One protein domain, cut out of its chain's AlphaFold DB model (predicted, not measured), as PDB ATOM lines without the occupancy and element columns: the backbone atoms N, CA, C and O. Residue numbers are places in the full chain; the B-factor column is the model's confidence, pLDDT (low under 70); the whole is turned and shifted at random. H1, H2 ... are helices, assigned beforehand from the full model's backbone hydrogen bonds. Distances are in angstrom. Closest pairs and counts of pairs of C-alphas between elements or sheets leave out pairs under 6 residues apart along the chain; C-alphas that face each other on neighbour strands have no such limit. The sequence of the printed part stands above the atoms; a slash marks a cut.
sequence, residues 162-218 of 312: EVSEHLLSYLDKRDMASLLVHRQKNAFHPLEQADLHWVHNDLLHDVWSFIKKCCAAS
ATOM      1  N   GLU A 162      73.911 139.996 156.863       96.38
ATOM      2  CA  GLU A 162      74.648 141.154 156.361       96.38
ATOM      3  C   GLU A 162      73.699 142.251 155.862       96.38
ATOM      4  O   GLU A 162      73.916 143.440 156.105       96.38
ATOM      5  N   VAL A 163      72.614 141.860 155.185       94.12
ATOM      6  CA  VAL A 163      71.589 142.791 154.689       94.12
ATOM      7  C   VAL A 163      70.806 143.389 155.855       94.12
ATOM      8  O   VAL A 163      70.552 144.595 155.873       94.12
ATOM      9  N   SER A 164      70.460 142.565 156.846       94.00
ATOM     10  CA  SER A 164      69.795 143.002 158.074       94.00
ATOM     11  C   SER A 164      70.649 144.015 158.841       94.00
ATOM     12  O   SER A 164      70.194 145.119 159.131       94.00
ATOM     13  N   GLU A 165      71.919 143.698 159.092       95.88
ATOM     14  CA  GLU A 165      72.873 144.593 159.751       95.88
ATOM     15  C   GLU A 165      73.061 145.895 158.967       95.88
ATOM     16  O   GLU A 165      73.072 146.983 159.552       95.88
ATOM     17  N   HIS A 166      73.138 145.809 157.634       94.31
ATOM     18  CA  HIS A 166      73.227 146.993 156.792       94.31
ATOM     19  C   HIS A 166      71.984 147.880 156.920       94.31
ATOM     20  O   HIS A 166      72.127 149.085 157.115       94.31
ATOM     21  N   LEU A 167      70.774 147.318 156.883       91.06
ATOM     22  CA  LEU A 167      69.529 148.069 157.085       91.06
ATOM     23  C   LEU A 167      69.465 148.710 158.475       91.06
ATOM     24  O   LEU A 167      69.153 149.896 158.600       91.06
ATOM     25  N   LEU A 168      69.817 147.955 159.517       93.62
ATOM     26  CA  LEU A 168      69.826 148.441 160.897       93.62
ATOM     27  C   LEU A 168      70.843 149.574 161.107       93.62
ATOM     28  O   LEU A 168      70.609 150.453 161.936       93.62
ATOM     29  N   SER A 169      71.920 149.626 160.315       94.69
ATOM     30  CA  SER A 169      72.922 150.701 160.379       94.69
ATOM     31  C   SER A 169      72.397 152.100 160.003       94.69
ATOM     32  O   SER A 169      73.088 153.096 160.244       94.69
ATOM     33  N   TYR A 170      71.188 152.188 159.431       91.25
ATOM     34  CA  TYR A 170      70.499 153.446 159.129       91.25
ATOM     35  C   TYR A 170      69.591 153.943 160.268       91.25
ATOM     36  O   TYR A 170      69.198 155.107 160.246       91.25
ATOM     37  N   LEU A 171      69.243 153.110 161.260       89.44
ATOM     38  CA  LEU A 171      68.215 153.444 162.264       89.44
ATOM     39  C   LEU A 171      68.567 154.637 163.164       89.44
ATOM     40  O   LEU A 171      67.685 155.355 163.633       89.44
ATOM     41  N   ASP A 172      69.849 154.861 163.419       91.31
ATOM     42  CA  ASP A 172      70.355 155.975 164.222       91.31
ATOM     43  C   ASP A 172      70.558 157.265 163.400       91.31
ATOM     44  O   ASP A 172      70.847 158.322 163.964       91.31
ATOM     45  N   LYS A 173      70.380 157.214 162.073       90.94
ATOM     46  CA  LYS A 173      70.589 158.343 161.154       90.94
ATOM     47  C   LYS A 173      69.285 159.123 160.966       90.94
ATOM     48  O   LYS A 173      68.472 158.822 160.096       90.94
ATOM     49  N   ARG A 174      69.069 160.132 161.817       85.50
ATOM     50  CA  ARG A 174      67.806 160.902 161.878       85.50
ATOM     51  C   ARG A 174      67.738 162.112 160.951       85.50
ATOM     52  O   ARG A 174      66.675 162.709 160.808       85.50
ATOM     53  N   ASP A 175      68.851 162.498 160.345       86.12
ATOM     54  CA  ASP A 175      68.930 163.664 159.473       86.12
ATOM     55  C   ASP A 175      69.474 163.294 158.089       86.12
ATOM     56  O   ASP A 175      70.183 162.306 157.896       86.12
ATOM     57  N   MET A 176      69.136 164.113 157.092       77.06
ATOM     58  CA  MET A 176      69.503 163.823 155.709       77.06
ATOM     59  C   MET A 176      71.021 163.883 155.476       77.06
ATOM     60  O   MET A 176      71.531 163.172 154.613       77.06
ATOM     61  N   ALA A 177      71.760 164.706 156.227       82.69
ATOM     62  CA  ALA A 177      73.205 164.801 156.057       82.69
ATOM     63  C   ALA A 177      73.893 163.526 156.564       82.69
ATOM     64  O   ALA A 177      74.705 162.951 155.840       82.69
ATOM     65  N   SER A 178      73.517 163.027 157.746       89.19
ATOM     66  CA  SER A 178      74.057 161.778 158.297       89.19
ATOM     67  C   SER A 178      73.699 160.556 157.447       89.19
ATOM     68  O   SER A 178      74.562 159.709 157.217       89.19
ATOM     69  N   LEU A 179      72.486 160.503 156.888       85.00
ATOM     70  CA  LEU A 179      72.075 159.475 155.923       85.00
ATOM     71  C   LEU A 179      72.929 159.493 154.645       85.00
ATOM     72  O   LEU A 179      73.369 158.439 154.180       85.00
ATOM     73  N   LEU A 180      73.188 160.675 154.072       84.12
ATOM     74  CA  LEU A 180      74.005 160.809 152.860       84.12
ATOM     75  C   LEU A 180      75.472 160.446 153.108       84.12
ATOM     76  O   LEU A 180      76.062 159.742 152.290       84.12
ATOM     77  N   VAL A 181      76.043 160.880 154.234       91.38
ATOM     78  CA  VAL A 181      77.415 160.526 154.630       91.38
ATOM     79  C   VAL A 181      77.535 159.019 154.854       91.38
ATOM     80  O   VAL A 181      78.461 158.392 154.341       91.38
ATOM     81  N   HIS A 182      76.580 158.418 155.569       90.88
ATOM     82  CA  HIS A 182      76.554 156.973 155.797       90.88
ATOM     83  C   HIS A 182      76.429 156.193 154.490       90.88
ATOM     84  O   HIS A 182      77.122 155.195 154.300       90.88
ATOM     85  N   ARG A 183      75.614 156.680 153.549       87.31
ATOM     86  CA  ARG A 183      75.529 156.092 152.213       87.31
ATOM     87  C   ARG A 183      76.878 156.147 151.499       87.31
ATOM     88  O   ARG A 183      77.378 155.118 151.091       87.31
ATOM     89  N   GLN A 184      77.478 157.330 151.377       89.56
ATOM     90  CA  GLN A 184      78.740 157.511 150.647       89.56
ATOM     91  C   GLN A 184      79.900 156.699 151.231       89.56
ATOM     92  O   GLN A 184      80.824 156.342 150.506       89.56
ATOM     93  N   LYS A 185      79.856 156.411 152.536       93.12
ATOM     94  CA  LYS A 185      80.864 155.603 153.225       93.12
ATOM     95  C   LYS A 185      80.831 154.127 152.821       93.12
ATOM     96  O   LYS A 185      81.859 153.463 152.904       93.12
ATOM     97  N   ASN A 186      79.673 153.614 152.416       90.31
ATOM     98  CA  ASN A 186      79.507 152.214 152.057       90.31
ATOM     99  C   ASN A 186      79.434 152.091 150.532       90.31
ATOM    100  O   ASN A 186      78.657 152.778 149.880       90.31
ATOM    101  N   ALA A 187      80.245 151.213 149.956       91.69
ATOM    102  CA  ALA A 187      80.180 150.874 148.542       91.69
ATOM    103  C   ALA A 187      80.239 149.355 148.426       91.69
ATOM    104  O   ALA A 187      81.184 148.736 148.907       91.69
ATOM    105  N   PHE A 188      79.220 148.771 147.803       94.75
ATOM    106  CA  PHE A 188      79.116 147.328 147.617       94.75
ATOM    107  C   PHE A 188      79.325 146.979 146.152       94.75
ATOM    108  O   PHE A 188      78.846 147.687 145.257       94.75
ATOM    109  N   HIS A 189      80.037 145.886 145.905       95.12
ATOM    110  CA  HIS A 189      80.311 145.424 144.552       95.12
ATOM    111  C   HIS A 189      79.045 144.788 143.935       95.12
ATOM    112  O   HIS A 189      78.447 143.916 144.560       95.12
ATOM    113  N   PRO A 190      78.630 145.158 142.707       93.19
ATOM    114  CA  PRO A 190      77.334 144.750 142.145       93.19
ATOM    115  C   PRO A 190      77.191 143.247 141.867       93.19
ATOM    116  O   PRO A 190      76.071 142.753 141.814       93.19
ATOM    117  N   LEU A 191      78.301 142.529 141.660       91.75
ATOM    118  CA  LEU A 191      78.286 141.081 141.393       91.75
ATOM    119  C   LEU A 191      78.539 140.252 142.661       91.75
ATOM    120  O   LEU A 191      77.745 139.383 142.993       91.75
ATOM    121  N   GLU A 192      79.625 140.534 143.379       96.31
ATOM    122  CA  GLU A 192      80.018 139.811 144.599       96.31
ATOM    123  C   GLU A 192      79.093 140.060 145.799       96.31
ATOM    124  O   GLU A 192      78.954 139.193 146.654       96.31
ATOM    125  N   GLN A 193      78.467 141.236 145.875       95.44
ATOM    126  CA  GLN A 193      77.606 141.651 146.984       95.44
ATOM    127  C   GLN A 193      76.280 142.190 146.440       95.44
ATOM    128  O   GLN A 193      75.833 143.270 146.826       95.44
ATOM    129  N   ALA A 194      75.677 141.455 145.502       93.44
ATOM    130  CA  ALA A 194      74.494 141.893 144.766       93.44
ATOM    131  C   ALA A 194      73.346 142.339 145.689       93.44
ATOM    132  O   ALA A 194      72.795 143.417 145.475       93.44
ATOM    133  N   ASP A 195      73.048 141.583 146.750       92.12
ATOM    134  CA  ASP A 195      71.954 141.896 147.681       92.12
ATOM    135  C   ASP A 195      72.199 143.207 148.439       92.12
ATOM    136  O   ASP A 195      71.339 144.088 148.479       92.12
ATOM    137  N   LEU A 196      73.407 143.380 148.988       93.94
ATOM    138  CA  LEU A 196      73.808 144.610 149.675       93.94
ATOM    139  C   LEU A 196      73.858 145.792 148.712       93.94
ATOM    140  O   LEU A 196      73.379 146.870 149.043       93.94
ATOM    141  N   HIS A 197      74.404 145.599 147.511       92.56
ATOM    142  CA  HIS A 197      74.446 146.620 146.473       92.56
ATOM    143  C   HIS A 197      73.043 147.065 146.058       92.56
ATOM    144  O   HIS A 197      72.808 148.264 145.883       92.56
ATOM    145  N   TRP A 198      72.122 146.114 145.909       88.69
ATOM    146  CA  TRP A 198      70.733 146.378 145.572       88.69
ATOM    147  C   TRP A 198      70.043 147.157 146.694       88.69
ATOM    148  O   TRP A 198      69.626 148.288 146.458       88.69
ATOM    149  N   VAL A 199      70.049 146.647 147.933       88.62
ATOM    150  CA  VAL A 199      69.438 147.319 149.095       88.62
ATOM    151  C   VAL A 199      70.035 148.708 149.339       88.62
ATOM    152  O   VAL A 199      69.306 149.677 149.556       88.62
ATOM    153  N   HIS A 200      71.361 148.833 149.271       89.31
ATOM    154  CA  HIS A 200      72.075 150.089 149.491       89.31
ATOM    155  C   HIS A 200      71.722 151.164 148.462       89.31
ATOM    156  O   HIS A 200      71.631 152.354 148.785       89.31
ATOM    157  N   ASN A 201      71.536 150.760 147.205       82.38
ATOM    158  CA  ASN A 201      71.079 151.676 146.179       82.38
ATOM    159  C   ASN A 201      69.585 151.966 146.331       82.38
ATOM    160  O   ASN A 201      69.224 153.141 146.315       82.38
ATOM    161  N   ASP A 202      68.735 150.970 146.566       76.00
ATOM    162  CA  ASP A 202      67.282 151.153 146.632       76.00
ATOM    163  C   ASP A 202      66.803 151.964 147.833       76.00
ATOM    164  O   ASP A 202      65.930 152.808 147.666       76.00
ATOM    165  N   LEU A 203      67.415 151.858 149.013       70.94
ATOM    166  CA  LEU A 203      66.977 152.597 150.214       70.94
ATOM    167  C   LEU A 203      66.750 154.106 149.997       70.94
ATOM    168  O   LEU A 203      65.869 154.702 150.614       70.94
ATOM    169  N   LEU A 204      67.524 154.735 149.108       55.62
ATOM    170  CA  LEU A 204      67.369 156.153 148.752       55.62
ATOM    171  C   LEU A 204      67.000 156.371 147.280       55.62
ATOM    172  O   LEU A 204      66.484 157.435 146.924       55.62
ATOM    173  N   HIS A 205      67.279 155.396 146.415       55.38
ATOM    174  CA  HIS A 205      66.973 155.477 144.994       55.38
ATOM    175  C   HIS A 205      65.547 154.995 144.694       55.38
ATOM    176  O   HIS A 205      64.935 155.529 143.780       55.38
ATOM    177  N   ASP A 206      64.934 154.112 145.472       56.59
ATOM    178  CA  ASP A 206      63.558 153.691 145.215       56.59
ATOM    179  C   ASP A 206      62.549 154.760 145.574       56.59
ATOM    180  O   ASP A 206      61.795 155.170 144.706       56.59
ATOM    181  N   VAL A 207      62.557 155.332 146.776       57.06
ATOM    182  CA  VAL A 207      61.491 156.290 147.127       57.06
ATOM    183  C   VAL A 207      61.442 157.476 146.152       57.06
ATOM    184  O   VAL A 207      60.365 157.938 145.781       57.06
ATOM    185  N   TRP A 208      62.597 157.951 145.676       57.44
ATOM    186  CA  TRP A 208      62.663 159.148 144.835       57.44
ATOM    187  C   TRP A 208      62.956 158.866 143.360       57.44
ATOM    188  O   TRP A 208      62.379 159.518 142.484       57.44
ATOM    189  N   SER A 209      63.827 157.907 143.046       57.06
ATOM    190  CA  SER A 209      64.134 157.549 141.662       57.06
ATOM    191  C   SER A 209      63.153 156.548 141.065       57.06
ATOM    192  O   SER A 209      63.045 156.574 139.849       57.06
ATOM    193  N   PHE A 210      62.387 155.751 141.823       54.81
ATOM    194  CA  PHE A 210      61.224 155.036 141.264       54.81
ATOM    195  C   PHE A 210      60.216 156.044 140.708       54.81
ATOM    196  O   PHE A 210      59.890 156.002 139.523       54.81
ATOM    197  N   ILE A 211      59.821 157.039 141.516       57.91
ATOM    198  CA  ILE A 211      58.896 158.102 141.092       57.91
ATOM    199  C   ILE A 211      59.455 158.842 139.866       57.91
ATOM    200  O   ILE A 211      58.738 159.070 138.893       57.91
ATOM    201  N   LYS A 212      60.755 159.164 139.856       58.72
ATOM    202  CA  LYS A 212      61.389 159.808 138.694       58.72
ATOM    203  C   LYS A 212      61.517 158.886 137.476       58.72
ATOM    204  O   LYS A 212      61.303 159.366 136.371       58.72
ATOM    205  N   LYS A 213      61.851 157.598 137.632       62.59
ATOM    206  CA  LYS A 213      62.042 156.626 136.532       62.59
ATOM    207  C   LYS A 213      60.714 156.208 135.902       62.59
ATOM    208  O   LYS A 213      60.634 156.183 134.676       62.59
ATOM    209  N   CYS A 214      59.665 155.966 136.696       54.91
ATOM    210  CA  CYS A 214      58.301 155.759 136.195       54.91
ATOM    211  C   CYS A 214      57.853 156.927 135.315       54.91
ATOM    212  O   CYS A 214      57.200 156.730 134.293       54.91
ATOM    213  N   CYS A 215      58.250 158.146 135.681       56.25
ATOM    214  CA  CYS A 215      57.969 159.310 134.865       56.25
ATOM    215  C   CYS A 215      58.945 159.491 133.696       56.25
ATOM    216  O   CYS A 215      58.485 159.893 132.640       56.25
ATOM    217  N   ALA A 216      60.226 159.137 133.810       62.69
ATOM    218  CA  ALA A 216      61.207 159.272 132.726       62.69
ATOM    219  C   ALA A 216      60.970 158.306 131.550       62.69
ATOM    220  O   ALA A 216      61.244 158.659 130.408       62.69
ATOM    221  N   ALA A 217      60.452 157.101 131.816       64.12
ATOM    222  CA  ALA A 217      60.014 156.167 130.771       64.12
ATOM    223  C   ALA A 217      58.686 156.589 130.118       64.12
ATOM    224  O   ALA A 217      58.306 156.086 129.061       64.12
ATOM    225  N   SER A 218      57.973 157.514 130.754       68.19
ATOM    226  CA  SER A 218      56.789 158.144 130.198       68.19
ATOM    227  C   SER A 218      57.152 159.517 129.636       68.19
ATOM    228  O   SER A 218      58.195 160.094 129.913       68.19
TER     229      SER A 218
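AT A GLANCE: This is residues 162 to 218 of the 312 residues of an uncharacterized protein of Syncephalastrum racemosum (UniProt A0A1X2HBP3). A long helix, H3, kinks near residue 206; its first part packs on the short helix H1 and comes near a second short helix, H2, while its latter part reaches away from both as an arm. The printed part has 57 residues with three named helices, in the order H1, H2, H3, and no named strand; its class is all helix. It is only just loose, close to compact, with a radius of gyration of the C-alphas of 12.5 A and spans of 36 by 30 by 17 A.

HOW THE PARTS SIT: H1, residues 162 to 168, touches H3, residues 194 to 216, with residues 195 to 199 of H3 alone; the closest C-alphas, of Val 163 and Leu 196, are 5.8 A apart. H2, residues 176 to 185, is apart from H1 and close to H3 but not clearly touching, the closest C-alphas, of Arg 183 and His 200, being 7.4 A apart. Every O i to N i+4 pair is within hydrogen-bond range in H1 and H2, and 15 of 19 in H3.

IN THESE COORDINATES: H1 begins at C-alpha 162 (74.648, 141.154, 156.361). H3, 25.0 A long, ends at C-alpha 216 (61.207, 159.272, 132.726).

THE WHOLE: The printed part has no cut, and both links are short. Residues 204 to 218 have pLDDT under 70.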